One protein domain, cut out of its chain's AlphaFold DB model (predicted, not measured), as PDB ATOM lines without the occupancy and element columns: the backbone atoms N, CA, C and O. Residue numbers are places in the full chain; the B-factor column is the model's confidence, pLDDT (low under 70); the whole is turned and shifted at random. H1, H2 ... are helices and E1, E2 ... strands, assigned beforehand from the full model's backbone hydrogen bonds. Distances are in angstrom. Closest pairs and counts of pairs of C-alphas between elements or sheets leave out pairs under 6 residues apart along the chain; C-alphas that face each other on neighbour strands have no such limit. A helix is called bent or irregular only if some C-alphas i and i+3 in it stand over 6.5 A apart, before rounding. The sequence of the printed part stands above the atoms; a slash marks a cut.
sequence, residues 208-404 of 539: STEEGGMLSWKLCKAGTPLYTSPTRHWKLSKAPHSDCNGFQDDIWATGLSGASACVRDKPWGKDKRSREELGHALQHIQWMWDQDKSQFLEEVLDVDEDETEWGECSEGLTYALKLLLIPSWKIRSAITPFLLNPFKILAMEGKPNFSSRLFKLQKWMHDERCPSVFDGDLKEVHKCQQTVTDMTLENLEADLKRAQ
ATOM      1  N   SER A 208     229.459 194.680 181.240       93.88
ATOM      2  CA  SER A 208     229.590 194.863 179.798       93.88
ATOM      3  C   SER A 208     228.416 195.683 179.275       93.88
ATOM      4  O   SER A 208     227.279 195.478 179.703       93.88
ATOM      5  N   THR A 209     228.701 196.585 178.349       91.19
ATOM      6  CA  THR A 209     227.732 197.514 177.768       91.19
ATOM      7  C   THR A 209     227.625 197.298 176.264       91.19
ATOM      8  O   THR A 209     228.482 196.660 175.643       91.19
ATOM      9  N   GLU A 210     226.604 197.889 175.653       88.81
ATOM     10  CA  GLU A 210     226.600 198.096 174.207       88.81
ATOM     11  C   GLU A 210     227.652 199.146 173.805       88.81
ATOM     12  O   GLU A 210     228.315 199.773 174.648       88.81
ATOM     13  N   GLU A 211     227.835 199.330 172.498       81.62
ATOM     14  CA  GLU A 211     228.585 200.470 171.970       81.62
ATOM     15  C   GLU A 211     227.910 201.770 172.444       81.62
ATOM     16  O   GLU A 211     226.689 201.843 172.527       81.62
ATOM     17  N   GLY A 212     228.688 202.760 172.887       80.19
ATOM     18  CA  GLY A 212     228.123 203.957 173.534       80.19
ATOM     19  C   GLY A 212     227.914 203.859 175.037       80.19
ATOM     20  O   GLY A 212     227.694 204.887 175.666       80.19
ATOM     21  N   GLY A 213     228.029 202.676 175.645       88.50
ATOM     22  CA  GLY A 213     227.821 202.531 177.090       88.50
ATOM     23  C   GLY A 213     226.359 202.339 177.479       88.50
ATOM     24  O   GLY A 213     226.036 202.398 178.664       88.50
ATOM     25  N   MET A 214     225.478 202.106 176.504       88.94
ATOM     26  CA  MET A 214     224.057 201.865 176.738       88.94
ATOM     27  C   MET A 214     223.829 200.501 177.395       88.94
ATOM     28  O   MET A 214     224.471 199.504 177.048       88.94
ATOM     29  N   LEU A 215     222.908 200.471 178.360       88.19
ATOM     30  CA  LEU A 215     222.431 199.262 179.022       88.19
ATOM     31  C   LEU A 215     220.924 199.323 179.260       88.19
ATOM     32  O   LEU A 215     220.361 200.373 179.577       88.19
ATOM     33  N   SER A 216     220.301 198.142 179.254       86.38
ATOM     34  CA  SER A 216     218.929 197.994 179.737       86.38
ATOM     35  C   SER A 216     218.809 198.428 181.200       86.38
ATOM     36  O   SER A 216     219.659 198.097 182.037       86.38
ATOM     37  N   TRP A 217     217.695 199.074 181.548       81.69
ATOM     38  CA  TRP A 217     217.460 199.592 182.900       81.69
ATOM     39  C   TRP A 217     217.669 198.574 184.035       81.69
ATOM     40  O   TRP A 217     218.115 198.928 185.128       81.69
ATOM     41  N   LYS A 218     217.366 197.287 183.805       82.19
ATOM     42  CA  LYS A 218     217.550 196.228 184.815       82.19
ATOM     43  C   LYS A 218     219.005 196.109 185.274       82.19
ATOM     44  O   LYS A 218     219.237 195.827 186.447       82.19
ATOM     45  N   LEU A 219     219.959 196.340 184.373       83.06
ATOM     46  CA  LEU A 219     221.393 196.264 184.657       83.06
ATOM     47  C   LEU A 219     221.929 197.530 185.344       83.06
ATOM     48  O   LEU A 219     222.975 197.476 185.980       83.06
ATOM     49  N   CYS A 220     221.179 198.631 185.291       81.12
ATOM     50  CA  CYS A 220     221.553 199.941 185.831       81.12
ATOM     51  C   CYS A 220     221.282 200.104 187.337       81.12
ATOM     52  O   CYS A 220     221.594 201.144 187.924       81.12
ATOM     53  N   LYS A 221     220.686 199.096 187.986       80.56
ATOM     54  CA  LYS A 221     220.290 199.117 189.407       80.56
ATOM     55  C   LYS A 221     221.426 198.707 190.360       80.56
ATOM     56  O   LYS A 221     221.197 197.949 191.297       80.56
ATOM     57  N   ALA A 222     222.646 199.160 190.098       82.94
ATOM     58  CA  ALA A 222     223.828 198.871 190.911       82.94
ATOM     59  C   ALA A 222     224.492 200.161 191.420       82.94
ATOM     60  O   ALA A 222     224.131 201.250 190.982       82.94
ATOM     61  N   GLY A 223     225.466 200.026 192.317       85.19
ATOM     62  CA  GLY A 223     226.299 201.129 192.792       85.19
ATOM     63  C   GLY A 223     225.781 201.821 194.049       85.19
ATOM     64  O   GLY A 223     224.690 201.542 194.553       85.19
ATOM     65  N   THR A 224     226.602 202.729 194.562       86.12
ATOM     66  CA  THR A 224     226.339 203.485 195.786       86.12
ATOM     67  C   THR A 224     225.379 204.650 195.502       86.12
ATOM     68  O   THR A 224     225.758 205.572 194.780       86.12
ATOM     69  N   PRO A 225     224.166 204.688 196.099       80.75
ATOM     70  CA  PRO A 225     223.130 205.672 195.756       80.75
ATOM     71  C   PRO A 225     223.562 207.141 195.820       80.75
ATOM     72  O   PRO A 225     223.045 207.959 195.067       80.75
ATOM     73  N   LEU A 226     224.505 207.464 196.711       79.94
ATOM     74  CA  LEU A 226     225.030 208.817 196.914       79.94
ATOM     75  C   LEU A 226     225.822 209.354 195.714       79.94
ATOM     76  O   LEU A 226     225.906 210.568 195.558       79.94
ATOM     77  N   TYR A 227     226.364 208.459 194.886       86.00
ATOM     78  CA  TYR A 227     227.177 208.780 193.712       86.00
ATOM     79  C   TYR A 227     226.414 208.582 192.392       86.00
ATOM     80  O   TYR A 227     226.950 208.804 191.310       86.00
ATOM     81  N   THR A 228     225.149 208.165 192.464       82.38
ATOM     82  CA  THR A 228     224.323 207.880 191.290       82.38
ATOM     83  C   THR A 228     223.935 209.164 190.555       82.38
ATOM     84  O   THR A 228     223.501 210.137 191.170       82.38
ATOM     85  N   SER A 229     224.024 209.144 189.223       83.00
ATOM     86  CA  SER A 229     223.617 210.268 188.372       83.00
ATOM     87  C   SER A 229     222.120 210.602 188.496       83.00
ATOM     88  O   SER A 229     221.311 209.710 188.786       83.00
ATOM     89  N   PRO A 230     221.691 211.848 188.206       76.56
ATOM     90  CA  PRO A 230     220.285 212.248 188.304       76.56
ATOM     91  C   PRO A 230     219.372 211.372 187.443       76.56
ATOM     92  O   PRO A 230     218.257 211.034 187.834       76.56
ATOM     93  N   THR A 231     219.876 210.927 186.293       72.12
ATOM     94  CA  THR A 231     219.132 210.091 185.348       72.12
ATOM     95  C   THR A 231     218.938 208.652 185.805       72.12
ATOM     96  O   THR A 231     217.974 208.015 185.386       72.12
ATOM     97  N   ARG A 232     219.797 208.134 186.688       75.69
ATOM     98  CA  ARG A 232     219.588 206.829 187.341       75.69
ATOM     99  C   ARG A 232     218.952 206.934 188.713       75.69
ATOM    100  O   ARG A 232     218.462 205.933 189.240       75.69
ATOM    101  N   HIS A 233     218.938 208.123 189.298       69.62
ATOM    102  CA  HIS A 233     218.352 208.319 190.603       69.62
ATOM    103  C   HIS A 233     216.829 208.143 190.529       69.62
ATOM    104  O   HIS A 233     216.098 208.937 189.936       69.62
ATOM    105  N   TRP A 234     216.332 207.089 191.174       59.81
ATOM    106  CA  TRP A 234     214.939 206.641 191.090       59.81
ATOM    107  C   TRP A 234     213.896 207.687 191.518       59.81
ATOM    108  O   TRP A 234     212.758 207.610 191.073       59.81
ATOM    109  N   LYS A 235     214.264 208.667 192.361       52.34
ATOM    110  CA  LYS A 235     213.370 209.783 192.738       52.34
ATOM    111  C   LYS A 235     213.353 210.940 191.733       52.34
ATOM    112  O   LYS A 235     212.429 211.741 191.776       52.34
ATOM    113  N   LEU A 236     214.391 211.070 190.904       53.09
ATOM    114  CA  LEU A 236     214.577 212.201 189.982       53.09
ATOM    115  C   LEU A 236     214.211 211.827 188.538       53.09
ATOM    116  O   LEU A 236     213.766 212.671 187.765       53.09
ATOM    117  N   SER A 237     214.320 210.546 188.184       56.06
ATOM    118  CA  SER A 237     213.887 210.005 186.897       56.06
ATOM    119  C   SER A 237     212.357 210.079 186.738       56.06
ATOM    120  O   SER A 237     211.636 209.216 187.233       56.06
ATOM    121  N   LYS A 238     211.859 211.079 185.996       48.00
ATOM    122  CA  LYS A 238     210.431 211.235 185.633       48.00
ATOM    123  C   LYS A 238     209.972 210.355 184.450       48.00
ATOM    124  O   LYS A 238     208.784 210.338 184.146       48.00
ATOM    125  N   ALA A 239     210.879 209.661 183.756       48.69
ATOM    126  CA  ALA A 239     210.581 208.941 182.512       48.69
ATOM    127  C   ALA A 239     210.349 207.428 182.722       48.69
ATOM    128  O   ALA A 239     210.978 206.831 183.600       48.69
ATOM    129  N   PRO A 240     209.496 206.780 181.899       47.22
ATOM    130  CA  PRO A 240     209.385 205.328 181.871       47.22
ATOM    131  C   PRO A 240     210.722 204.722 181.428       47.22
ATOM    132  O   PRO A 240     211.246 204.997 180.355       47.22
ATOM    133  N   HIS A 241     211.273 203.925 182.332       61.72
ATOM    134  CA  HIS A 241     212.598 203.323 182.324       61.72
ATOM    135  C   HIS A 241     212.906 202.428 181.103       61.72
ATOM    136  O   HIS A 241     212.721 201.211 181.196       61.72
ATOM    137  N   SER A 242     213.412 202.972 179.990       57.88
ATOM    138  CA  SER A 242     213.959 202.123 178.916       57.88
ATOM    139  C   SER A 242     215.447 201.823 179.140       57.88
ATOM    140  O   SER A 242     215.785 200.668 179.404       57.88
ATOM    141  N   ASP A 243     216.319 202.840 179.192       69.06
ATOM    142  CA  ASP A 243     217.779 202.638 179.132       69.06
ATOM    143  C   ASP A 243     218.581 203.599 180.030       69.06
ATOM    144  O   ASP A 243     218.126 204.698 180.358       69.06
ATOM    145  N   CYS A 244     219.792 203.189 180.429       83.75
ATOM    146  CA  CYS A 244     220.794 204.062 181.055       83.75
ATOM    147  C   CYS A 244     222.133 203.998 180.306       83.75
ATOM    148  O   CYS A 244     222.355 203.089 179.505       83.75
ATOM    149  N   ASN A 245     223.038 204.931 180.611       89.94
ATOM    150  CA  ASN A 245     224.382 204.959 180.047       89.94
ATOM    151  C   ASN A 245     225.451 204.831 181.143       89.94
ATOM    152  O   ASN A 245     225.739 205.796 181.852       89.94
ATOM    153  N   GLY A 246     226.060 203.647 181.243       92.94
ATOM    154  CA  GLY A 246     227.032 203.334 182.288       92.94
ATOM    155  C   GLY A 246     228.322 204.153 182.203       92.94
ATOM    156  O   GLY A 246     228.879 204.504 183.238       92.94
ATOM    157  N   PHE A 247     228.776 204.521 180.999       94.38
ATOM    158  CA  PHE A 247     229.992 205.334 180.852       94.38
ATOM    159  C   PHE A 247     229.786 206.725 181.422       94.38
ATOM    160  O   PHE A 247     230.605 207.228 182.187       94.38
ATOM    161  N   GLN A 248     228.648 207.322 181.088       92.12
ATOM    162  CA  GLN A 248     228.294 208.639 181.577       92.12
ATOM    163  C   GLN A 248     228.101 208.630 183.093       92.12
ATOM    164  O   GLN A 248     228.494 209.582 183.766       92.12
ATOM    165  N   ASP A 249     227.537 207.561 183.650       92.38
ATOM    166  CA  ASP A 249     227.413 207.423 185.098       92.38
ATOM    167  C   ASP A 249     228.758 207.360 185.821       92.38
ATOM    168  O   ASP A 249     228.897 207.991 186.866       92.38
ATOM    169  N   ASP A 250     229.744 206.650 185.267       97.38
ATOM    170  CA  ASP A 250     231.091 206.604 185.843       97.38
ATOM    171  C   ASP A 250     231.744 207.999 185.852       97.38
ATOM    172  O   ASP A 250     232.373 208.389 186.838       97.38
ATOM    173  N   ILE A 251     231.551 208.780 184.781       96.75
ATOM    174  CA  ILE A 251     232.052 210.164 184.669       96.75
ATOM    175  C   ILE A 251     231.407 211.057 185.737       96.75
ATOM    176  O   ILE A 251     232.108 211.771 186.454       96.75
ATOM    177  N   TRP A 252     230.085 210.968 185.903       94.06
ATOM    178  CA  TRP A 252     229.367 211.702 186.949       94.06
ATOM    179  C   TRP A 252     229.868 211.341 188.350       94.06
ATOM    180  O   TRP A 252     230.153 212.220 189.164       94.06
ATOM    181  N   ALA A 253     229.990 210.045 188.633       95.81
ATOM    182  CA  ALA A 253     230.443 209.552 189.927       95.81
ATOM    183  C   ALA A 253     231.895 209.971 190.235       95.81
ATOM    184  O   ALA A 253     232.229 210.258 191.388       95.81
ATOM    185  N   THR A 254     232.733 210.096 189.200       98.12
ATOM    186  CA  THR A 254     234.075 210.691 189.308       98.12
ATOM    187  C   THR A 254     233.985 212.160 189.720       98.12
ATOM    188  O   THR A 254     234.595 212.551 190.711       98.12
ATOM    189  N   GLY A 255     233.144 212.955 189.046       95.56
ATOM    190  CA  GLY A 255     232.897 214.353 189.415       95.56
ATOM    191  C   GLY A 255     232.429 214.522 190.862       95.56
ATOM    192  O   GLY A 255     232.943 215.376 191.580       95.56
ATOM    193  N   LEU A 256     231.518 213.659 191.328       90.69
ATOM    194  CA  LEU A 256     231.061 213.672 192.721       90.69
ATOM    195  C   LEU A 256     232.165 213.288 193.711       90.69
ATOM    196  O   LEU A 256     232.207 213.835 194.812       90.69
ATOM    197  N   SER A 257     233.061 212.374 193.339       95.12
ATOM    198  CA  SER A 257     234.208 211.999 194.175       95.12
ATOM    199  C   SER A 257     235.184 213.168 194.335       95.12
ATOM    200  O   SER A 257     235.621 213.448 195.448       95.12
ATOM    201  N   GLY A 258     235.464 213.903 193.254       94.56
ATOM    202  CA  GLY A 258     236.276 215.120 193.313       94.56
ATOM    203  C   GLY A 258     235.602 216.248 194.098       94.56
ATOM    204  O   GLY A 258     236.238 216.865 194.945       94.56
ATOM    205  N   ALA A 259     234.297 216.460 193.908       89.88
ATOM    206  CA  ALA A 259     233.544 217.444 194.688       89.88
ATOM    207  C   ALA A 259     233.532 217.106 196.192       89.88
ATOM    208  O   ALA A 259     233.676 217.999 197.020       89.88
ATOM    209  N   SER A 260     233.433 215.819 196.543       87.25
ATOM    210  CA  SER A 260     233.541 215.344 197.935       87.25
ATOM    211  C   SER A 260     234.899 215.676 198.550       87.25
ATOM    212  O   SER A 260     234.970 216.074 199.710       87.25
ATOM    213  N   ALA A 261     235.975 215.550 197.766       91.00
ATOM    214  CA  ALA A 261     237.317 215.927 198.196       91.00
ATOM    215  C   ALA A 261     237.424 217.432 198.475       91.00
ATOM    216  O   ALA A 261     237.983 217.821 199.496       91.00
ATOM    217  N   CYS A 262     236.824 218.258 197.615       88.12
ATOM    218  CA  CYS A 262     236.810 219.711 197.764       88.12
ATOM    219  C   CYS A 262     236.100 220.190 199.033       88.12
ATOM    220  O   CYS A 262     236.587 221.087 199.717       88.12
ATOM    221  N   VAL A 263     234.967 219.571 199.376       83.88
ATOM    222  CA  VAL A 263     234.191 219.923 200.580       83.88
ATOM    223  C   VAL A 263     234.628 219.152 201.830       83.88
ATOM    224  O   VAL A 263     234.097 219.397 202.910       83.88
ATOM    225  N   ARG A 264     235.559 218.194 201.692       83.06
ATOM    226  CA  ARG A 264     235.965 217.232 202.736       83.06
ATOM    227  C   ARG A 264     234.778 216.561 203.439       83.06
ATOM    228  O   ARG A 264     234.809 216.270 204.634       83.06
ATOM    229  N   ASP A 265     233.722 216.261 202.697       71.50
ATOM    230  CA  ASP A 265     232.540 215.561 203.199       71.50
ATOM    231  C   ASP A 265     231.997 214.609 202.134       71.50
ATOM    232  O   ASP A 265     232.231 214.759 200.933       71.50
ATOM    233  N   LYS A 266     231.233 213.615 202.575       64.25
ATOM    234  CA  LYS A 266     230.463 212.763 201.673       64.25
ATOM    235  C   LYS A 266     229.375 213.597 200.999       64.25
ATOM    236  O   LYS A 266     228.807 214.473 201.656       64.25
ATOM    237  N   PRO A 267     228.937 213.237 199.774       55.38
ATOM    238  CA  PRO A 267     228.017 214.073 199.013       55.38
ATOM    239  C   PRO A 267     226.684 214.432 199.694       55.38
ATOM    240  O   PRO A 267     225.981 215.355 199.298       55.38
ATOM    241  N   TRP A 268     226.309 213.682 200.730       56.28
ATOM    242  CA  TRP A 268     225.075 213.880 201.485       56.28
ATOM    243  C   TRP A 268     225.291 213.669 202.995       56.28
ATOM    244  O   TRP A 268     224.397 213.143 203.680       56.28
ATOM    245  N   GLY A 269     226.490 214.032 203.486       50.94
ATOM    246  CA  GLY A 269     226.994 213.877 204.861       50.94
ATOM    247  C   GLY A 269     226.043 214.366 205.957       50.94
ATOM    248  O   GLY A 269     225.011 214.960 205.684       50.94
ATOM    249  N   LYS A 270     226.296 214.042 207.229       42.75
ATOM    250  CA  LYS A 270     225.339 214.362 208.315       42.75
ATOM    251  C   LYS A 270     225.328 215.844 208.696       42.75
ATOM    252  O   LYS A 270     224.329 216.278 209.273       42.75
ATOM    253  N   ASP A 271     226.394 216.580 208.388       48.97
ATOM    254  CA  ASP A 271     226.483 218.004 208.680       48.97
ATOM    255  C   ASP A 271     225.525 218.797 207.781       48.97
ATOM    256  O   ASP A 271     225.372 218.542 206.583       48.97
ATOM    257  N   LYS A 272     224.820 219.741 208.399       45.09
ATOM    258  CA  LYS A 272     223.849 220.600 207.738       45.09
ATOM    259  C   LYS A 272     224.545 221.556 206.763       45.09
ATOM    260  O   LYS A 272     223.988 221.793 205.699       45.09
ATOM    261  N   ARG A 273     225.760 222.024 207.084       49.56
ATOM    262  CA  ARG A 273     226.506 222.990 206.258       49.56
ATOM    263  C   ARG A 273     227.034 222.371 204.961       49.56
ATOM    264  O   ARG A 273     226.782 222.910 203.893       49.56
ATOM    265  N   SER A 274     227.634 221.183 205.019       44.75
ATOM    266  CA  SER A 274     228.109 220.462 203.826       44.75
ATOM    267  C   SER A 274     226.962 219.949 202.945       44.75
ATOM    268  O   SER A 274     227.068 219.915 201.719       44.75
ATOM    269  N   ARG A 275     225.825 219.574 203.559       46.66
ATOM    270  CA  ARG A 275     224.571 219.280 202.839       46.66
ATOM    271  C   ARG A 275     223.988 220.502 202.162       46.66
ATOM    272  O   ARG A 275     223.372 220.348 201.114       46.66
ATOM    273  N   GLU A 276     224.114 221.667 202.780       49.47
ATOM    274  CA  GLU A 276     223.730 222.927 202.167       49.47
ATOM    275  C   GLU A 276     224.688 223.219 201.010       49.47
ATOM    276  O   GLU A 276     224.201 223.366 199.912       49.47
ATOM    277  N   GLU A 277     226.011 223.154 201.146       51.25
ATOM    278  CA  GLU A 277     226.939 223.511 200.054       51.25
ATOM    279  C   GLU A 277     226.902 222.551 198.849       51.25
ATOM    280  O   GLU A 277     226.626 222.991 197.730       51.25
ATOM    281  N   LEU A 278     227.085 221.235 199.035       50.62
ATOM    282  CA  LEU A 278     226.995 220.302 197.900       50.62
ATOM    283  C   LEU A 278     225.543 220.072 197.467       50.62
ATOM    284  O   LEU A 278     225.260 219.891 196.284       50.62
ATOM    285  N   GLY A 279     224.595 220.123 198.404       51.62
ATOM    286  CA  GLY A 279     223.178 220.086 198.068       51.62
ATOM    287  C   GLY A 279     222.732 221.331 197.306       51.62
ATOM    288  O   GLY A 279     221.920 221.171 196.409       51.62
ATOM    289  N   HIS A 280     223.272 222.522 197.582       52.59
ATOM    290  CA  HIS A 280     223.066 223.751 196.811       52.59
ATOM    291  C   HIS A 280     223.764 223.648 195.468       52.59
ATOM    292  O   HIS A 280     223.133 223.984 194.481       52.59
ATOM    293  N   ALA A 281     224.986 223.115 195.384       51.56
ATOM    294  CA  ALA A 281     225.644 222.879 194.101       51.56
ATOM    295  C   ALA A 281     224.814 221.931 193.220       51.56
ATOM    296  O   ALA A 281     224.517 222.249 192.073       51.56
ATOM    297  N   LEU A 282     224.341 220.809 193.769       54.50
ATOM    298  CA  LEU A 282     223.510 219.841 193.048       54.50
ATOM    299  C   LEU A 282     222.081 220.351 192.788       54.50
ATOM    300  O   LEU A 282     221.518 220.049 191.738       54.50
ATOM    301  N   GLN A 283     221.496 221.142 193.693       53.97
ATOM    302  CA  GLN A 283     220.195 221.800 193.497       53.97
ATOM    303  C   GLN A 283     220.278 222.957 192.508       53.97
ATOM    304  O   GLN A 283     219.328 223.159 191.770       53.97
ATOM    305  N   HIS A 284     221.384 223.691 192.463       52.44
ATOM    306  CA  HIS A 284     221.643 224.753 191.498       52.44
ATOM    307  C   HIS A 284     221.889 224.151 190.117       52.44
ATOM    308  O   HIS A 284     221.249 224.557 189.159       52.44
ATOM    309  N   ILE A 285     222.696 223.089 190.031       52.44
ATOM    310  CA  ILE A 285     222.848 222.276 188.819       52.44
ATOM    311  C   ILE A 285     221.480 221.741 188.336       52.44
ATOM    312  O   ILE A 285     221.196 221.758 187.140       52.44
ATOM    313  N   GLN A 286     220.610 221.296 189.250       51.09
ATOM    314  CA  GLN A 286     219.242 220.863 188.936       51.09
ATOM    315  C   GLN A 286     218.314 222.034 188.551       51.09
ATOM    316  O   GLN A 286     217.483 221.878 187.663       51.09
ATOM    317  N   TRP A 287     218.448 223.195 189.195       52.81
ATOM    318  CA  TRP A 287     217.642 224.394 188.953       52.81
ATOM    319  C   TRP A 287     217.986 225.050 187.614       52.81
ATOM    320  O   TRP A 287     217.073 225.295 186.833       52.81
ATOM    321  N   MET A 288     219.276 225.228 187.299       45.81
ATOM    322  CA  MET A 288     219.750 225.697 185.986       45.81
ATOM    323  C   MET A 288     219.232 224.803 184.854       45.81
ATOM    324  O   MET A 288     218.909 225.270 183.771       45.81
ATOM    325  N   TRP A 289     219.108 223.501 185.112       50.34
ATOM    326  CA  TRP A 289     218.566 222.543 184.152       50.34
ATOM    327  C   TRP A 289     217.042 222.642 183.968       50.34
ATOM    328  O   TRP A 289     216.527 222.377 182.880       50.34
ATOM    329  N   ASP A 290     216.312 222.995 185.027       47.44
ATOM    330  CA  ASP A 290     214.852 223.118 185.007       47.44
ATOM    331  C   ASP A 290     214.372 224.447 184.372       47.44
ATOM    332  O   ASP A 290     213.197 224.542 184.017       47.44
ATOM    333  N   GLN A 291     215.255 225.441 184.183       45.50
ATOM    334  CA  GLN A 291     214.941 226.789 183.661       45.50
ATOM    335  C   GLN A 291     215.100 226.975 182.132       45.50
ATOM    336  O   GLN A 291     215.265 228.089 181.666       45.50
ATOM    337  N   ASP A 292     214.894 225.917 181.340       45.97
ATOM    338  CA  ASP A 292     214.718 225.962 179.871       45.97
ATOM    339  C   ASP A 292     216.005 225.910 179.009       45.97
ATOM    340  O   ASP A 292     216.980 226.635 179.179       45.97
ATOM    341  N   LYS A 293     215.992 225.008 178.017       43.94
ATOM    342  CA  LYS A 293     217.133 224.660 177.136       43.94
ATOM    343  C   LYS A 293     217.441 225.720 176.073       43.94
ATOM    344  O   LYS A 293     218.379 225.562 175.299       43.94
ATOM    345  N   SER A 294     216.603 226.743 175.984       38.19
ATOM    346  CA  SER A 294     216.560 227.738 174.914       38.19
ATOM    347  C   SER A 294     217.402 228.987 175.216       38.19
ATOM    348  O   SER A 294     217.867 229.620 174.274       38.19
ATOM    349  N   GLN A 295     217.676 229.299 176.491       40.50
ATOM    350  CA  GLN A 295     218.547 230.418 176.905       40.50
ATOM    351  C   GLN A 295     220.031 230.043 177.045       40.50
ATOM    352  O   GLN A 295     220.897 230.915 177.036       40.50
ATOM    353  N   PHE A 296     220.345 228.743 177.073       37.81
ATOM    354  CA  PHE A 296     221.704 228.230 177.267       37.81
ATOM    355  C   PHE A 296     222.709 228.748 176.221       37.81
ATOM    356  O   PHE A 296     223.883 228.900 176.532       37.81
ATOM    357  N   LEU A 297     222.285 229.058 174.989       36.16
ATOM    358  CA  LEU A 297     223.201 229.512 173.934       36.16
ATOM    359  C   LEU A 297     223.627 230.985 174.061       36.16
ATOM    360  O   LEU A 297     224.731 231.321 173.629       36.16
ATOM    361  N   GLU A 298     222.773 231.849 174.623       37.31
ATOM    362  CA  GLU A 298     223.109 233.261 174.866       37.31
ATOM    363  C   GLU A 298     223.863 233.420 176.190       37.31
ATOM    364  O   GLU A 298     224.852 234.147 176.232       37.31
ATOM    365  N   GLU A 299     223.518 232.631 177.213       39.44
ATOM    366  CA  GLU A 299     224.272 232.600 178.468       39.44
ATOM    367  C   GLU A 299     225.631 231.903 178.321       39.44
ATOM    368  O   GLU A 299     226.599 232.430 178.822       39.44
ATOM    369  N   VAL A 300     225.826 230.803 177.577       39.03
ATOM    370  CA  VAL A 300     227.158 230.137 177.463       39.03
ATOM    371  C   VAL A 300     228.278 231.046 176.916       39.03
ATOM    372  O   VAL A 300     229.465 230.781 177.143       39.03
ATOM    373  N   LEU A 301     227.928 232.130 176.219       37.06
ATOM    374  CA  LEU A 301     228.880 233.149 175.774       37.06
ATOM    375  C   LEU A 301     229.047 234.318 176.760       37.06
ATOM    376  O   LEU A 301     230.072 234.996 176.665       37.06
ATOM    377  N   ASP A 302     228.118 234.479 177.703       37.12
ATOM    378  CA  ASP A 302     227.989 235.607 178.637       37.12
ATOM    379  C   ASP A 302     227.762 235.167 180.102       37.12
ATOM    380  O   ASP A 302     227.315 235.966 180.915       37.12
ATOM    381  N   VAL A 303     228.051 233.901 180.462       40.16
ATOM    382  CA  VAL A 303     227.957 233.419 181.849       40.16
ATOM    383  C   VAL A 303     228.992 234.212 182.624       40.16
ATOM    384  O   VAL A 303     230.188 233.912 182.548       40.16
ATOM    385  N   ASP A 304     228.515 235.221 183.341       40.75
ATOM    386  CA  ASP A 304     229.165 235.740 184.529       40.75
ATOM    387  C   ASP A 304     229.514 234.525 185.394       40.75
ATOM    388  O   ASP A 304     228.640 233.816 185.894       40.75
ATOM    389  N   GLU A 305     230.798 234.170 185.371       48.56
ATOM    390  CA  GLU A 305     231.707 234.055 186.516       48.56
ATOM    391  C   GLU A 305     231.076 234.143 187.925       48.56
ATOM    392  O   GLU A 305     231.667 234.714 188.835       48.56
ATOM    393  N   ASP A 306     229.936 233.501 188.199       47.47
ATOM    394  CA  ASP A 306     229.555 233.123 189.564       47.47
ATOM    395  C   ASP A 306     230.420 231.907 189.968       47.47
ATOM    396  O   ASP A 306     229.992 230.757 190.162       47.47
ATOM    397  N   GLU A 307     231.714 232.236 190.027       53.41
ATOM    398  CA  GLU A 307     232.944 231.584 190.463       53.41
ATOM    399  C   GLU A 307     232.852 231.183 191.935       53.41
ATOM    400  O   GLU A 307     233.648 231.559 192.791       53.41
ATOM    401  N   THR A 308     231.829 230.414 192.278       62.94
ATOM    402  CA  THR A 308     231.745 229.855 193.621       62.94
ATOM    403  C   THR A 308     232.694 228.670 193.712       62.94
ATOM    404  O   THR A 308     232.400 227.583 193.204       62.94
ATOM    405  N   GLU A 309     233.854 228.910 194.327       76.06
ATOM    406  CA  GLU A 309     234.752 227.878 194.846       76.06
ATOM    407  C   GLU A 309     233.942 226.847 195.643       76.06
ATOM    408  O   GLU A 309     233.049 227.189 196.428       76.06
ATOM    409  N   TRP A 310     234.211 225.562 195.417       77.88
ATOM    410  CA  TRP A 310     233.611 224.498 196.215       77.88
ATOM    411  C   TRP A 310     234.533 224.149 197.375       77.88
ATOM    412  O   TRP A 310     235.591 223.559 197.170       77.88
ATOM    413  N   GLY A 311     234.108 224.463 198.599       82.75
ATOM    414  CA  GLY A 311     234.875 224.149 199.803       82.75
ATOM    415  C   GLY A 311     236.276 224.766 199.770       82.75
ATOM    416  O   GLY A 311     236.410 225.983 199.728       82.75
ATOM    417  N   GLU A 312     237.308 223.922 199.807       86.44
ATOM    418  CA  GLU A 312     238.722 224.335 199.783       86.44
ATOM    419  C   GLU A 312     239.349 224.351 198.374       86.44
ATOM    420  O   GLU A 312     240.522 224.697 198.235       86.44
ATOM    421  N   CYS A 313     238.612 223.945 197.336       89.94
ATOM    422  CA  CYS A 313     239.145 223.865 195.977       89.94
ATOM    423  C   CYS A 313     239.128 225.215 195.273       89.94
ATOM    424  O   CYS A 313     238.135 225.942 195.347       89.94
ATOM    425  N   SER A 314     240.165 225.488 194.474       92.94
ATOM    426  CA  SER A 314     240.162 226.691 193.643       92.94
ATOM    427  C   SER A 314     239.018 226.675 192.634       92.94
ATOM    428  O   SER A 314     238.463 225.630 192.258       92.94
ATOM    429  N   GLU A 315     238.712 227.858 192.127       89.25
ATOM    430  CA  GLU A 315     237.783 228.059 191.025       89.25
ATOM    431  C   GLU A 315     238.116 227.169 189.812       89.25
ATOM    432  O   GLU A 315     237.235 226.513 189.253       89.25
ATOM    433  N   GLY A 316     239.400 227.044 189.456       92.31
ATOM    434  CA  GLY A 316     239.832 226.250 188.308       92.31
ATOM    435  C   GLY A 316     239.528 224.756 188.456       92.31
ATOM    436  O   GLY A 316     239.038 224.116 187.520       92.31
ATOM    437  N   LEU A 317     239.771 224.182 189.639       94.81
ATOM    438  CA  LEU A 317     239.401 222.792 189.912       94.81
ATOM    439  C   LEU A 317     237.881 222.628 189.997       94.81
ATOM    440  O   LEU A 317     237.331 221.679 189.435       94.81
ATOM    441  N   THR A 318     237.193 223.578 190.625       89.56
ATOM    442  CA  THR A 318     235.730 223.593 190.702       89.56
ATOM    443  C   THR A 318     235.099 223.586 189.306       89.56
ATOM    444  O   THR A 318     234.212 222.776 189.024       89.56
ATOM    445  N   TYR A 319     235.598 224.416 188.390       90.06
ATOM    446  CA  TYR A 319     235.144 224.453 187.002       90.06
ATOM    447  C   TYR A 319     235.412 223.126 186.279       90.06
ATOM    448  O   TYR A 319     234.519 222.587 185.621       90.06
ATOM    449  N   ALA A 320     236.607 222.542 186.440       94.06
ATOM    450  CA  ALA A 320     236.926 221.236 185.860       94.06
ATOM    451  C   ALA A 320     235.959 220.138 186.343       94.06
ATOM    452  O   ALA A 320     235.475 219.337 185.541       94.06
ATOM    453  N   LEU A 321     235.622 220.119 187.638       92.44
ATOM    454  CA  LEU A 321     234.660 219.172 188.211       92.44
ATOM    455  C   LEU A 321     233.238 219.389 187.680       92.44
ATOM    456  O   LEU A 321     232.542 218.411 187.394       92.44
ATOM    457  N   LYS A 322     232.817 220.645 187.476       88.38
ATOM    458  CA  LYS A 322     231.518 220.978 186.863       88.38
ATOM    459  C   LYS A 322     231.365 220.361 185.462       88.38
ATOM    460  O   LYS A 322     230.266 219.921 185.127       88.38
ATOM    461  N   LEU A 323     232.446 220.220 184.684       90.19
ATOM    462  CA  LEU A 323     232.410 219.536 183.376       90.19
ATOM    463  C   LEU A 323     232.011 218.050 183.482       90.19
ATOM    464  O   LEU A 323     231.379 217.514 182.573       90.19
ATOM    465  N   LEU A 324     232.341 217.381 184.594       92.94
ATOM    466  CA  LEU A 324     231.963 215.983 184.849       92.94
ATOM    467  C   LEU A 324     230.522 215.848 185.371       92.94
ATOM    468  O   LEU A 324     229.902 214.789 185.249       92.94
ATOM    469  N   LEU A 325     229.977 216.925 185.938       87.81
ATOM    470  CA  LEU A 325     228.696 216.969 186.650       87.81
ATOM    471  C   LEU A 325     227.558 217.574 185.819       87.81
ATOM    472  O   LEU A 325     226.575 218.076 186.359       87.81
ATOM    473  N   ILE A 326     227.642 217.477 184.492       83.69
ATOM    474  CA  ILE A 326     226.540 217.842 183.596       83.69
ATOM    475  C   ILE A 326     225.384 216.841 183.813       83.69
ATOM    476  O   ILE A 326     225.583 215.656 183.551       83.69
ATOM    477  N   PRO A 327     224.179 217.232 184.278       76.00
ATOM    478  CA  PRO A 327     223.119 216.294 184.697       76.00
ATOM    479  C   PRO A 327     222.633 215.351 183.612       76.00
ATOM    480  O   PRO A 327     222.423 214.157 183.851       76.00
ATOM    481  N   SER A 328     222.467 215.885 182.408       76.75
ATOM    482  CA  SER A 328     222.062 215.097 181.260       76.75
ATOM    483  C   SER A 328     223.254 214.344 180.705       76.75
ATOM    484  O   SER A 328     224.153 214.918 180.096       76.75
ATOM    485  N   TRP A 329     223.205 213.023 180.837       79.06
ATOM    486  CA  TRP A 329     224.185 212.131 180.228       79.06
ATOM    487  C   TRP A 329     224.255 212.255 178.696       79.06
ATOM    488  O   TRP A 329     225.238 211.816 178.114       79.06
ATOM    489  N   LYS A 330     223.243 212.839 178.030       75.06
ATOM    490  CA  LYS A 330     223.241 213.018 176.565       75.06
ATOM    491  C   LYS A 330     224.243 214.063 176.084       75.06
ATOM    492  O   LYS A 330     224.777 213.918 174.993       75.06
ATOM    493  N   ILE A 331     224.450 215.106 176.883       75.00
ATOM    494  CA  ILE A 331     225.348 216.224 176.560       75.00
ATOM    495  C   ILE A 331     226.626 216.198 177.405       75.00
ATOM    496  O   ILE A 331     227.566 216.933 177.131       75.00
ATOM    497  N   ARG A 332     226.688 215.341 178.434       85.12
ATOM    498  CA  ARG A 332     227.909 215.124 179.205       85.12
ATOM    499  C   ARG A 332     228.982 214.532 178.290       85.12
ATOM    500  O   ARG A 332     228.766 213.517 177.622       85.12
ATOM    501  N   SER A 333     230.136 215.191 178.250       84.94
ATOM    502  CA  SER A 333     231.269 214.771 177.433       84.94
ATOM    503  C   SER A 333     231.686 213.340 177.756       84.94
ATOM    504  O   SER A 333     231.661 212.919 178.912       84.94
ATOM    505  N   ALA A 334     232.112 212.591 176.741       87.88
ATOM    506  CA  ALA A 334     232.831 211.349 176.985       87.88
ATOM    507  C   ALA A 334     234.279 211.660 177.403       87.88
ATOM    508  O   ALA A 334     234.748 212.796 177.274       87.88
ATOM    509  N   ILE A 335     235.013 210.652 177.884       92.00
ATOM    510  CA  ILE A 335     236.397 210.832 178.341       92.00
ATOM    511  C   ILE A 335     237.323 211.067 177.140       92.00
ATOM    512  O   ILE A 335     237.881 210.135 176.554       92.00
ATOM    513  N   THR A 336     237.496 212.336 176.792       88.81
ATOM    514  CA  THR A 336     238.332 212.845 175.697       88.81
ATOM    515  C   THR A 336     239.385 213.812 176.242       88.81
ATOM    516  O   THR A 336     239.319 214.176 177.420       88.81
ATOM    517  N   PRO A 337     240.362 214.266 175.435       89.00
ATOM    518  CA  PRO A 337     241.309 215.285 175.880       89.00
ATOM    519  C   PRO A 337     240.634 216.570 176.372       89.00
ATOM    520  O   PRO A 337     241.174 217.210 177.266       89.00
ATOM    521  N   PHE A 338     239.438 216.906 175.873       88.94
ATOM    522  CA  PHE A 338     238.642 218.019 176.395       88.94
ATOM    523  C   PHE A 338     238.346 217.874 177.899       88.94
ATOM    524  O   PHE A 338     238.577 218.815 178.653       88.94
ATOM    525  N   LEU A 339     237.914 216.689 178.353       91.25
ATOM    526  CA  LEU A 339     237.712 216.424 179.783       91.25
ATOM    527  C   LEU A 339     239.025 216.198 180.539       91.25
ATOM    528  O   LEU A 339     239.144 216.621 181.680       91.25
ATOM    529  N   LEU A 340     240.004 215.516 179.937       94.75
ATOM    530  CA  LEU A 340     241.236 215.113 180.628       94.75
ATOM    531  C   LEU A 340     242.223 216.268 180.843       94.75
ATOM    532  O   LEU A 340     242.875 216.335 181.886       94.75
ATOM    533  N   ASN A 341     242.370 217.164 179.862       94.88
ATOM    534  CA  ASN A 341     243.417 218.187 179.871       94.88
ATOM    535  C   ASN A 341     243.310 219.172 181.044       94.88
ATOM    536  O   ASN A 341     244.353 219.452 181.635       94.88
ATOM    537  N   PRO A 342     242.120 219.674 181.434       96.12
ATOM    538  CA  PRO A 342     242.001 220.532 182.608       96.12
ATOM    539  C   PRO A 342     242.571 219.887 183.876       96.12
ATOM    540  O   PRO A 342     243.414 220.487 184.541       96.12
ATOM    541  N   PHE A 343     242.204 218.633 184.161       98.06
ATOM    542  CA  PHE A 343     242.729 217.901 185.318       98.06
ATOM    543  C   PHE A 343     244.225 217.632 185.202       98.06
ATOM    544  O   PHE A 343     244.947 217.762 186.183       98.06
ATOM    545  N   LYS A 344     244.720 217.318 184.001       97.31
ATOM    546  CA  LYS A 344     246.154 217.131 183.764       97.31
ATOM    547  C   LYS A 344     246.962 218.397 184.053       97.31
ATOM    548  O   LYS A 344     248.016 218.315 184.673       97.31
ATOM    549  N   ILE A 345     246.479 219.552 183.593       97.38
ATOM    550  CA  ILE A 345     247.126 220.850 183.811       97.38
ATOM    551  C   ILE A 345     247.137 221.179 185.308       97.38
ATOM    552  O   ILE A 345     248.199 221.490 185.841       97.38
ATOM    553  N   LEU A 346     245.998 221.032 185.993       97.50
ATOM    554  CA  LEU A 346     245.879 221.254 187.440       97.50
ATOM    555  C   LEU A 346     246.760 220.293 188.256       97.50
ATOM    556  O   LEU A 346     247.422 220.712 189.199       97.50
ATOM    557  N   ALA A 347     246.848 219.020 187.857       96.31
ATOM    558  CA  ALA A 347     247.702 218.010 188.493       96.31
ATOM    559  C   ALA A 347     249.210 218.304 188.375       96.31
ATOM    560  O   ALA A 347     250.022 217.704 189.088       96.31
ATOM    561  N   MET A 348     249.576 219.193 187.450       95.62
ATOM    562  CA  MET A 348     250.920 219.733 187.253       95.62
ATOM    563  C   MET A 348     251.056 221.158 187.819       95.62
ATOM    564  O   MET A 348     251.981 221.869 187.434       95.62
ATOM    565  N   GLU A 349     250.124 221.584 188.682       95.06
ATOM    566  CA  GLU A 349     250.053 222.925 189.290       95.06
ATOM    567  C   GLU A 349     249.913 224.072 188.270       95.06
ATOM    568  O   GLU A 349     250.148 225.245 188.568       95.06
ATOM    569  N   GLY A 350     249.506 223.748 187.041       95.94
ATOM    570  CA  GLY A 350     249.161 224.724 186.020       95.94
ATOM    571  C   GLY A 350     247.741 225.265 186.196       95.94
ATOM    572  O   GLY A 350     246.922 224.714 186.927       95.94
ATOM    573  N   LYS A 351     247.421 226.331 185.457       94.38
ATOM    574  CA  LYS A 351     246.086 226.944 185.436       94.38
ATOM    575  C   LYS A 351     245.428 226.723 184.071       94.38
ATOM    576  O   LYS A 351     245.911 227.289 183.087       94.38
ATOM    577  N   PRO A 352     244.368 225.900 183.964       92.25
ATOM    578  CA  PRO A 352     243.604 225.792 182.728       92.25
ATOM    579  C   PRO A 352     242.959 227.139 182.391       92.25
ATOM    580  O   PRO A 352     242.465 227.834 183.273       92.25
ATOM    581  N   ASN A 353     242.952 227.513 181.114       91.06
ATOM    582  CA  ASN A 353     242.365 228.774 180.671       91.06
ATOM    583  C   ASN A 353     240.927 228.559 180.167       91.06
ATOM    584  O   ASN A 353     240.687 228.484 178.956       91.06
ATOM    585  N   PHE A 354     239.984 228.440 181.105       88.62
ATOM    586  CA  PHE A 354     238.560 228.248 180.804       88.62
ATOM    587  C   PHE A 354     237.903 229.486 180.182       88.62
ATOM    588  O   PHE A 354     236.966 229.359 179.395       88.62
ATOM    589  N   SER A 355     238.424 230.682 180.470       86.88
ATOM    590  CA  SER A 355     237.931 231.936 179.893       86.88
ATOM    591  C   SER A 355     238.393 232.152 178.449       86.88
ATOM    592  O   SER A 355     237.821 232.982 177.735       86.88
ATOM    593  N   SER A 356     239.383 231.382 177.976       89.44
ATOM    594  CA  SER A 356     239.872 231.503 176.605       89.44
ATOM    595  C   SER A 356     238.752 231.296 175.591       89.44
ATOM    596  O   SER A 356     237.962 230.351 175.657       89.44
ATOM    597  N   ARG A 357     238.736 232.163 174.574       87.50
ATOM    598  CA  ARG A 357     237.803 232.049 173.448       87.50
ATOM    599  C   ARG A 357     237.872 230.668 172.791       87.50
ATOM    600  O   ARG A 357     236.839 230.130 172.411       87.50
ATOM    601  N   LEU A 358     239.077 230.098 172.704       89.38
ATOM    602  CA  LEU A 358     239.309 228.750 172.192       89.38
ATOM    603  C   LEU A 358     238.537 227.706 173.004       89.38
ATOM    604  O   LEU A 358     237.743 226.975 172.422       89.38
ATOM    605  N   PHE A 359     238.711 227.675 174.329       89.31
ATOM    606  CA  PHE A 359     238.014 226.716 175.186       89.31
ATOM    607  C   PHE A 359     236.492 226.884 175.106       89.31
ATOM    608  O   PHE A 359     235.782 225.899 174.905       89.31
ATOM    609  N   LYS A 360     235.990 228.126 175.181       87.44
ATOM    610  CA  LYS A 360     234.548 228.417 175.075       87.44
ATOM    611  C   LYS A 360     233.955 227.902 173.755       87.44
ATOM    612  O   LYS A 360     232.899 227.275 173.761       87.44
ATOM    613  N   LEU A 361     234.647 228.100 172.629       85.50
ATOM    614  CA  LEU A 361     234.201 227.603 171.321       85.50
ATOM    615  C   LEU A 361     234.320 226.083 171.181       85.50
ATOM    616  O   LEU A 361     233.431 225.463 170.600       85.50
ATOM    617  N   GLN A 362     235.384 225.478 171.715       87.81
ATOM    618  CA  GLN A 362     235.526 224.019 171.751       87.81
ATOM    619  C   GLN A 362     234.391 223.390 172.555       87.81
ATOM    620  O   GLN A 362     233.760 222.452 172.077       87.81
ATOM    621  N   LYS A 363     234.080 223.949 173.729       86.00
ATOM    622  CA  LYS A 363     232.946 223.526 174.553       86.00
ATOM    623  C   LYS A 363     231.621 223.683 173.804       86.00
ATOM    624  O   LYS A 363     230.851 222.735 173.739       86.00
ATOM    625  N   TRP A 364     231.370 224.841 173.194       84.56
ATOM    626  CA  TRP A 364     230.141 225.069 172.427       84.56
ATOM    627  C   TRP A 364     229.987 224.071 171.270       84.56
ATOM    628  O   TRP A 364     228.948 223.433 171.140       84.56
ATOM    629  N   MET A 365     231.030 223.872 170.455       82.62
ATOM    630  CA  MET A 365     230.957 222.901 169.358       82.62
ATOM    631  C   MET A 365     230.810 221.466 169.854       82.62
ATOM    632  O   MET A 365     230.136 220.663 169.209       82.62
ATOM    633  N   HIS A 366     231.457 221.143 170.972       81.44
ATOM    634  CA  HIS A 366     231.293 219.862 171.636       81.44
ATOM    635  C   HIS A 366     229.821 219.636 172.013       81.44
ATOM    636  O   HIS A 366     229.275 218.584 171.687       81.44
ATOM    637  N   ASP A 367     229.196 220.615 172.665       76.38
ATOM    638  CA  ASP A 367     227.843 220.492 173.213       76.38
ATOM    639  C   ASP A 367     226.760 220.508 172.122       76.38
ATOM    640  O   ASP A 367     225.791 219.754 172.213       76.38
ATOM    641  N   GLU A 368     226.940 221.317 171.074       77.06
ATOM    642  CA  GLU A 368     225.906 221.560 170.057       77.06
ATOM    643  C   GLU A 368     226.064 220.731 168.780       77.06
ATOM    644  O   GLU A 368     225.086 220.457 168.081       77.06
ATOM    645  N   ARG A 369     227.298 220.375 168.408       78.06
ATOM    646  CA  ARG A 369     227.589 219.852 167.063       78.06
ATOM    647  C   ARG A 369     228.049 218.410 167.056       78.06
ATOM    648  O   ARG A 369     227.880 217.730 166.041       78.06
ATOM    649  N   CYS A 370     228.661 217.942 168.139       79.44
ATOM    650  CA  CYS A 370     228.984 216.532 168.212       79.44
ATOM    651  C   CYS A 370     227.717 215.709 168.407       79.44
ATOM    652  O   CYS A 370     226.844 216.116 169.175       79.44
ATOM    653  N   PRO A 371     227.597 214.555 167.717       67.75
ATOM    654  CA  PRO A 371     226.480 213.667 167.959       67.75
ATOM    655  C   PRO A 371     226.449 213.367 169.450       67.75
ATOM    656  O   PRO A 371     227.486 213.083 170.062       67.75
ATOM    657  N   SER A 372     225.262 213.436 170.039       64.75
ATOM    658  CA  SER A 372     225.099 212.893 171.374       64.75
ATOM    659  C   SER A 372     225.445 211.400 171.323       64.75
ATOM    660  O   SER A 372     225.277 210.749 170.287       64.75
ATOM    661  N   VAL A 373     225.867 210.817 172.448       56.47
ATOM    662  CA  VAL A 373     226.103 209.357 172.567       56.47
ATOM    663  C   VAL A 373     224.844 208.532 172.221       56.47
ATOM    664  O   VAL A 373     224.901 207.313 172.120       56.47
ATOM    665  N   PHE A 374     223.696 209.190 172.041       51.28
ATOM    666  CA  PHE A 374     222.426 208.592 171.660       51.28
ATOM    667  C   PHE A 374     222.173 208.569 170.143       51.28
ATOM    668  O   PHE A 374     221.548 207.630 169.659       51.28
ATOM    669  N   ASP A 375     222.634 209.581 169.404       56.28
ATOM    670  CA  ASP A 375     222.326 209.737 167.972       56.28
ATOM    671  C   ASP A 375     223.457 209.237 167.058       56.28
ATOM    672  O   ASP A 375     223.255 209.101 165.851       56.28
ATOM    673  N   GLY A 376     224.638 208.961 167.621       57.34
ATOM    674  CA  GLY A 376     225.810 208.481 166.887       57.34
ATOM    675  C   GLY A 376     226.546 207.350 167.599       57.34
ATOM    676  O   GLY A 376     226.412 207.149 168.808       57.34
ATOM    677  N   ASP A 377     227.359 206.609 166.842       68.56
ATOM    678  CA  ASP A 377     228.283 205.616 167.401       68.56
ATOM    679  C   ASP A 377     229.250 206.318 168.376       68.56
ATOM    680  O   ASP A 377     229.747 207.406 168.092       68.56
ATOM    681  N   LEU A 378     229.583 205.707 169.518       66.50
ATOM    682  CA  LEU A 378     230.578 206.250 170.451       66.50
ATOM    683  C   LEU A 378     231.895 206.596 169.767       66.50
ATOM    684  O   LEU A 378     232.565 207.548 170.160       66.50
ATOM    685  N   LYS A 379     232.286 205.822 168.750       71.50
ATOM    686  CA  LYS A 379     233.475 206.143 167.959       71.50
ATOM    687  C   LYS A 379     233.293 207.433 167.178       71.50
ATOM    688  O   LYS A 379     234.254 208.185 167.068       71.50
ATOM    689  N   GLU A 380     232.102 207.703 166.657       77.75
ATOM    690  CA  GLU A 380     231.768 208.959 165.982       77.75
ATOM    691  C   GLU A 380     231.707 210.122 166.967       77.75
ATOM    692  O   GLU A 380     232.264 211.178 166.674       77.75
ATOM    693  N   VAL A 381     231.136 209.913 168.158       74.94
ATOM    694  CA  VAL A 381     231.145 210.909 169.236       74.94
ATOM    695  C   VAL A 381     232.575 211.230 169.652       74.94
ATOM    696  O   VAL A 381     232.987 212.384 169.577       74.94
ATOM    697  N   HIS A 382     233.376 210.220 169.997       74.94
ATOM    698  CA  HIS A 382     234.787 210.398 170.343       74.94
ATOM    699  C   HIS A 382     235.570 211.054 169.209       74.94
ATOM    700  O   HIS A 382     236.369 211.950 169.462       74.94
ATOM    701  N   LYS A 383     235.346 210.636 167.957       83.06
ATOM    702  CA  LYS A 383     236.012 211.223 166.792       83.06
ATOM    703  C   LYS A 383     235.623 212.685 166.618       83.06
ATOM    704  O   LYS A 383     236.506 213.498 166.362       83.06
ATOM    705  N   CYS A 384     234.346 213.029 166.769       85.69
ATOM    706  CA  CYS A 384     233.896 214.412 166.711       85.69
ATOM    707  C   CYS A 384     234.535 215.232 167.829       85.69
ATOM    708  O   CYS A 384     235.214 216.211 167.544       85.69
ATOM    709  N   GLN A 385     234.404 214.795 169.080       82.62
ATOM    710  CA  GLN A 385     234.923 215.505 170.249       82.62
ATOM    711  C   GLN A 385     236.450 215.681 170.177       82.62
ATOM    712  O   GLN A 385     236.971 216.755 170.483       82.62
ATOM    713  N   GLN A 386     237.168 214.661 169.699       83.25
ATOM    714  CA  GLN A 386     238.599 214.748 169.419       83.25
ATOM    715  C   GLN A 386     238.887 215.781 168.323       83.25
ATOM    716  O   GLN A 386     239.713 216.662 168.523       83.25
ATOM    717  N   THR A 387     238.152 215.728 167.207       87.38
ATOM    718  CA  THR A 387     238.294 216.691 166.100       87.38
ATOM    719  C   THR A 387     238.078 218.122 166.586       87.38
ATOM    720  O   THR A 387     238.885 218.988 166.278       87.38
ATOM    721  N   VAL A 388     237.040 218.368 167.391       86.56
ATOM    722  CA  VAL A 388     236.763 219.683 167.991       86.56
ATOM    723  C   VAL A 388     237.931 220.162 168.854       86.56
ATOM    724  O   VAL A 388     238.316 221.327 168.779       86.56
ATOM    725  N   THR A 389     238.525 219.265 169.641       84.50
ATOM    726  CA  THR A 389     239.663 219.602 170.511       84.50
ATOM    727  C   THR A 389     240.929 219.919 169.709       84.50
ATOM    728  O   THR A 389     241.720 220.765 170.119       84.50
ATOM    729  N   ASP A 390     241.101 219.283 168.549       87.81
ATOM    730  CA  ASP A 390     242.258 219.477 167.669       87.81
ATOM    731  C   ASP A 390     242.096 220.681 166.715       87.81
ATOM    732  O   ASP A 390     243.040 221.062 166.017       87.81
ATOM    733  N   MET A 391     240.913 221.304 166.663       89.62
ATOM    734  CA  MET A 391     240.661 222.468 165.814       89.62
ATOM    735  C   MET A 391     241.292 223.746 166.371       89.62
ATOM    736  O   MET A 391     241.228 224.046 167.563       89.62
ATOM    737  N   THR A 392     241.860 224.545 165.466       92.19
ATOM    738  CA  THR A 392     242.361 225.889 165.769       92.19
ATOM    739  C   THR A 392     241.212 226.860 166.029       92.19
ATOM    740  O   THR A 392     240.097 226.664 165.538       92.19
ATOM    741  N   LEU A 393     241.498 227.955 166.739       90.38
ATOM    742  CA  LEU A 393     240.529 229.027 166.978       90.38
ATOM    743  C   LEU A 393     239.897 229.534 165.669       90.38
ATOM    744  O   LEU A 393     238.681 229.646 165.577       90.38
ATOM    745  N   GLU A 394     240.708 229.744 164.630       92.62
ATOM    746  CA  GLU A 394     240.253 230.187 163.305       92.62
ATOM    747  C   GLU A 394     239.253 229.210 162.666       92.62
ATOM    748  O   GLU A 394     238.229 229.629 162.122       92.62
ATOM    749  N   ASN A 395     239.515 227.901 162.758       91.69
ATOM    750  CA  ASN A 395     238.628 226.875 162.211       91.69
ATOM    751  C   ASN A 395     237.299 226.811 162.971       91.69
ATOM    752  O   ASN A 395     236.247 226.679 162.345       91.69
ATOM    753  N   LEU A 396     237.344 226.937 164.301       88.69
ATOM    754  CA  LEU A 396     236.150 226.985 165.149       88.69
ATOM    755  C   LEU A 396     235.301 228.222 164.848       88.69
ATOM    756  O   LEU A 396     234.086 228.120 164.705       88.69
ATOM    757  N   GLU A 397     235.926 229.390 164.697       88.81
ATOM    758  CA  GLU A 397     235.227 230.629 164.350       88.81
ATOM    759  C   GLU A 397     234.622 230.584 162.946       88.81
ATOM    760  O   GLU A 397     233.505 231.062 162.734       88.81
ATOM    761  N   ALA A 398     235.332 229.994 161.982       88.31
ATOM    762  CA  ALA A 398     234.801 229.767 160.644       88.31
ATOM    763  C   ALA A 398     233.583 228.833 160.676       88.31
ATOM    764  O   ALA A 398     232.601 229.080 159.973       88.31
ATOM    765  N   ASP A 399     233.617 227.788 161.505       84.50
ATOM    766  CA  ASP A 399     232.481 226.887 161.688       84.50
ATOM    767  C   ASP A 399     231.302 227.538 162.405       84.50
ATOM    768  O   ASP A 399     230.170 227.382 161.949       84.50
ATOM    769  N   LEU A 400     231.548 228.327 163.453       83.44
ATOM    770  CA  LEU A 400     230.505 229.107 164.112       83.44
ATOM    771  C   LEU A 400     229.820 230.051 163.111       83.44
ATOM    772  O   LEU A 400     228.593 230.068 163.020       83.44
ATOM    773  N   LYS A 401     230.596 230.771 162.287       85.81
ATOM    774  CA  LYS A 401     230.059 231.636 161.219       85.81
ATOM    775  C   LYS A 401     229.222 230.856 160.198       85.81
ATOM    776  O   LYS A 401     228.219 231.379 159.722       85.81
ATOM    777  N   ARG A 402     229.605 229.615 159.871       83.81
ATOM    778  CA  ARG A 402     228.831 228.713 158.993       83.81
ATOM    779  C   ARG A 402     227.570 228.151 159.648       83.81
ATOM    780  O   ARG A 402     226.647 227.802 158.920       83.81
ATOM    781  N   ALA A 403     227.536 228.036 160.974       75.06
ATOM    782  CA  ALA A 403     226.383 227.549 161.732       75.06
ATOM    783  C   ALA A 403     225.338 228.651 162.002       75.06
ATOM    784  O   ALA A 403     224.145 228.366 162.059       75.06
ATOM    785  N   GLN A 404     225.764 229.916 162.078       66.44
ATOM    786  CA  GLN A 404     224.888 231.080 162.273       66.44
ATOM    787  C   GLN A 404     223.876 231.456 161.154       66.44
ATOM    788  O   GLN A 404     223.009 232.280 161.445       66.44
TER     789      GLN A 404
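AT A GLANCE: This is residues 208 to 404 of the 539 residues of the protein "Protein kinase domain-containing protein" of Chromera velia CCMP2878 (UniProt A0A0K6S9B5). This is an irregular cluster of helices in which H2, H5, H6, H8, H7 and H9 join in a winding succession, each packing on the next, with the link of residues 325 to 336 near the middle. H3 folds back from the end of H2; residues 290 to 295 stick out before H4, and E1, E2 and H1 form a small patch where H2 begins. The printed part has 197 residues, with nine named helices and two short antiparallel strands in the order E1 H1 E2 H2 H3 H4 H5 H6 H7 H8 H9, and is mostly helix. It is compact, with a radius of gyration of the C-alphas of 17.0 A and spans of 50 by 38 by 34 A.

IN THESE COORDINATES: Find C-alpha 214 at (224.057, 201.865, 176.738), where E1 runs to 216; H1, 217 to 220, follows, then E2, 243 to 245. From C-alpha 246 at (227.032, 203.334, 182.288), H2 runs to 263, 25.7 A. H3, 272 to 290, covers 24.6 A with a kink of 28 degrees near residue 282. Next come H4, 296 to 302; H5, 315 to 324, 14.8 A; and H6, 337 to 347, 14.4 A, only just irregular, with C-alphas 339 and 342 6.6 A apart. H7, 357 to 369, spans 17.1 A, H8, 378 to 390, 17.9 A, and H9, 393 to 404, 16.5 A, ending at C-alpha 404 at (224.888, 231.080, 162.273).

HOW THE PARTS SIT: Look first at E1 and E2, antiparallel, with N 215 and O 244 2.9 A apart, within hydrogen-bond range. H1 is close to H2 but not clearly touching, closest C-alphas Cys 220 and Gly 246 at 7.4 A. H2 and H3, a hairpin, only just touch, with 3 pairs of C-alphas within 8 A, the closest Val 263 and Ser 274 at 6.9 A. H2 touches H5 at Gly 255 and Leu 324, closest C-alphas 4.9 A, at a shallow tilt of 24 degrees, opposite ways. The hairpin H5 and H6 touches at Ala 320 and Pro 342, closest C-alphas 6.1 A. H6 touches H8 at a steep tilt of 58 degrees, closest C-alphas Phe 338 and Thr 389 at 6.2 A. H7 is the hub: it touches H8, its hairpin partner, at His 366 and Gln 385, closest C-alphas 5.8 A; H9 at Leu 358 and Leu 393, 5.4 A; and only just H4, with 3 pairs within 8 A, the closest Leu 301 and Lys 360 at 7.4 A. Every O i to N i+4 pair is within hydrogen-bond range in H2, H3, H7, H8 and H9; H5 has 5 of 6, H6 5 of 7, and H4 1 of 3 beside 1 of 4 O i to N i+3 pairs, while H1 is too short for an O i to N i+4 pair.

THE WHOLE: The C-alphas farthest apart, Lys 270 and Arg 402, lie 51.5 A from each other. The printed part has no cut; the links H1 to E2, H4 to H5 and H5 to H6 are long. Mean pLDDT of the printed part is 75.5, and residues 233 to 243, 266 to 308, 371 to 378 and 404 are under 70.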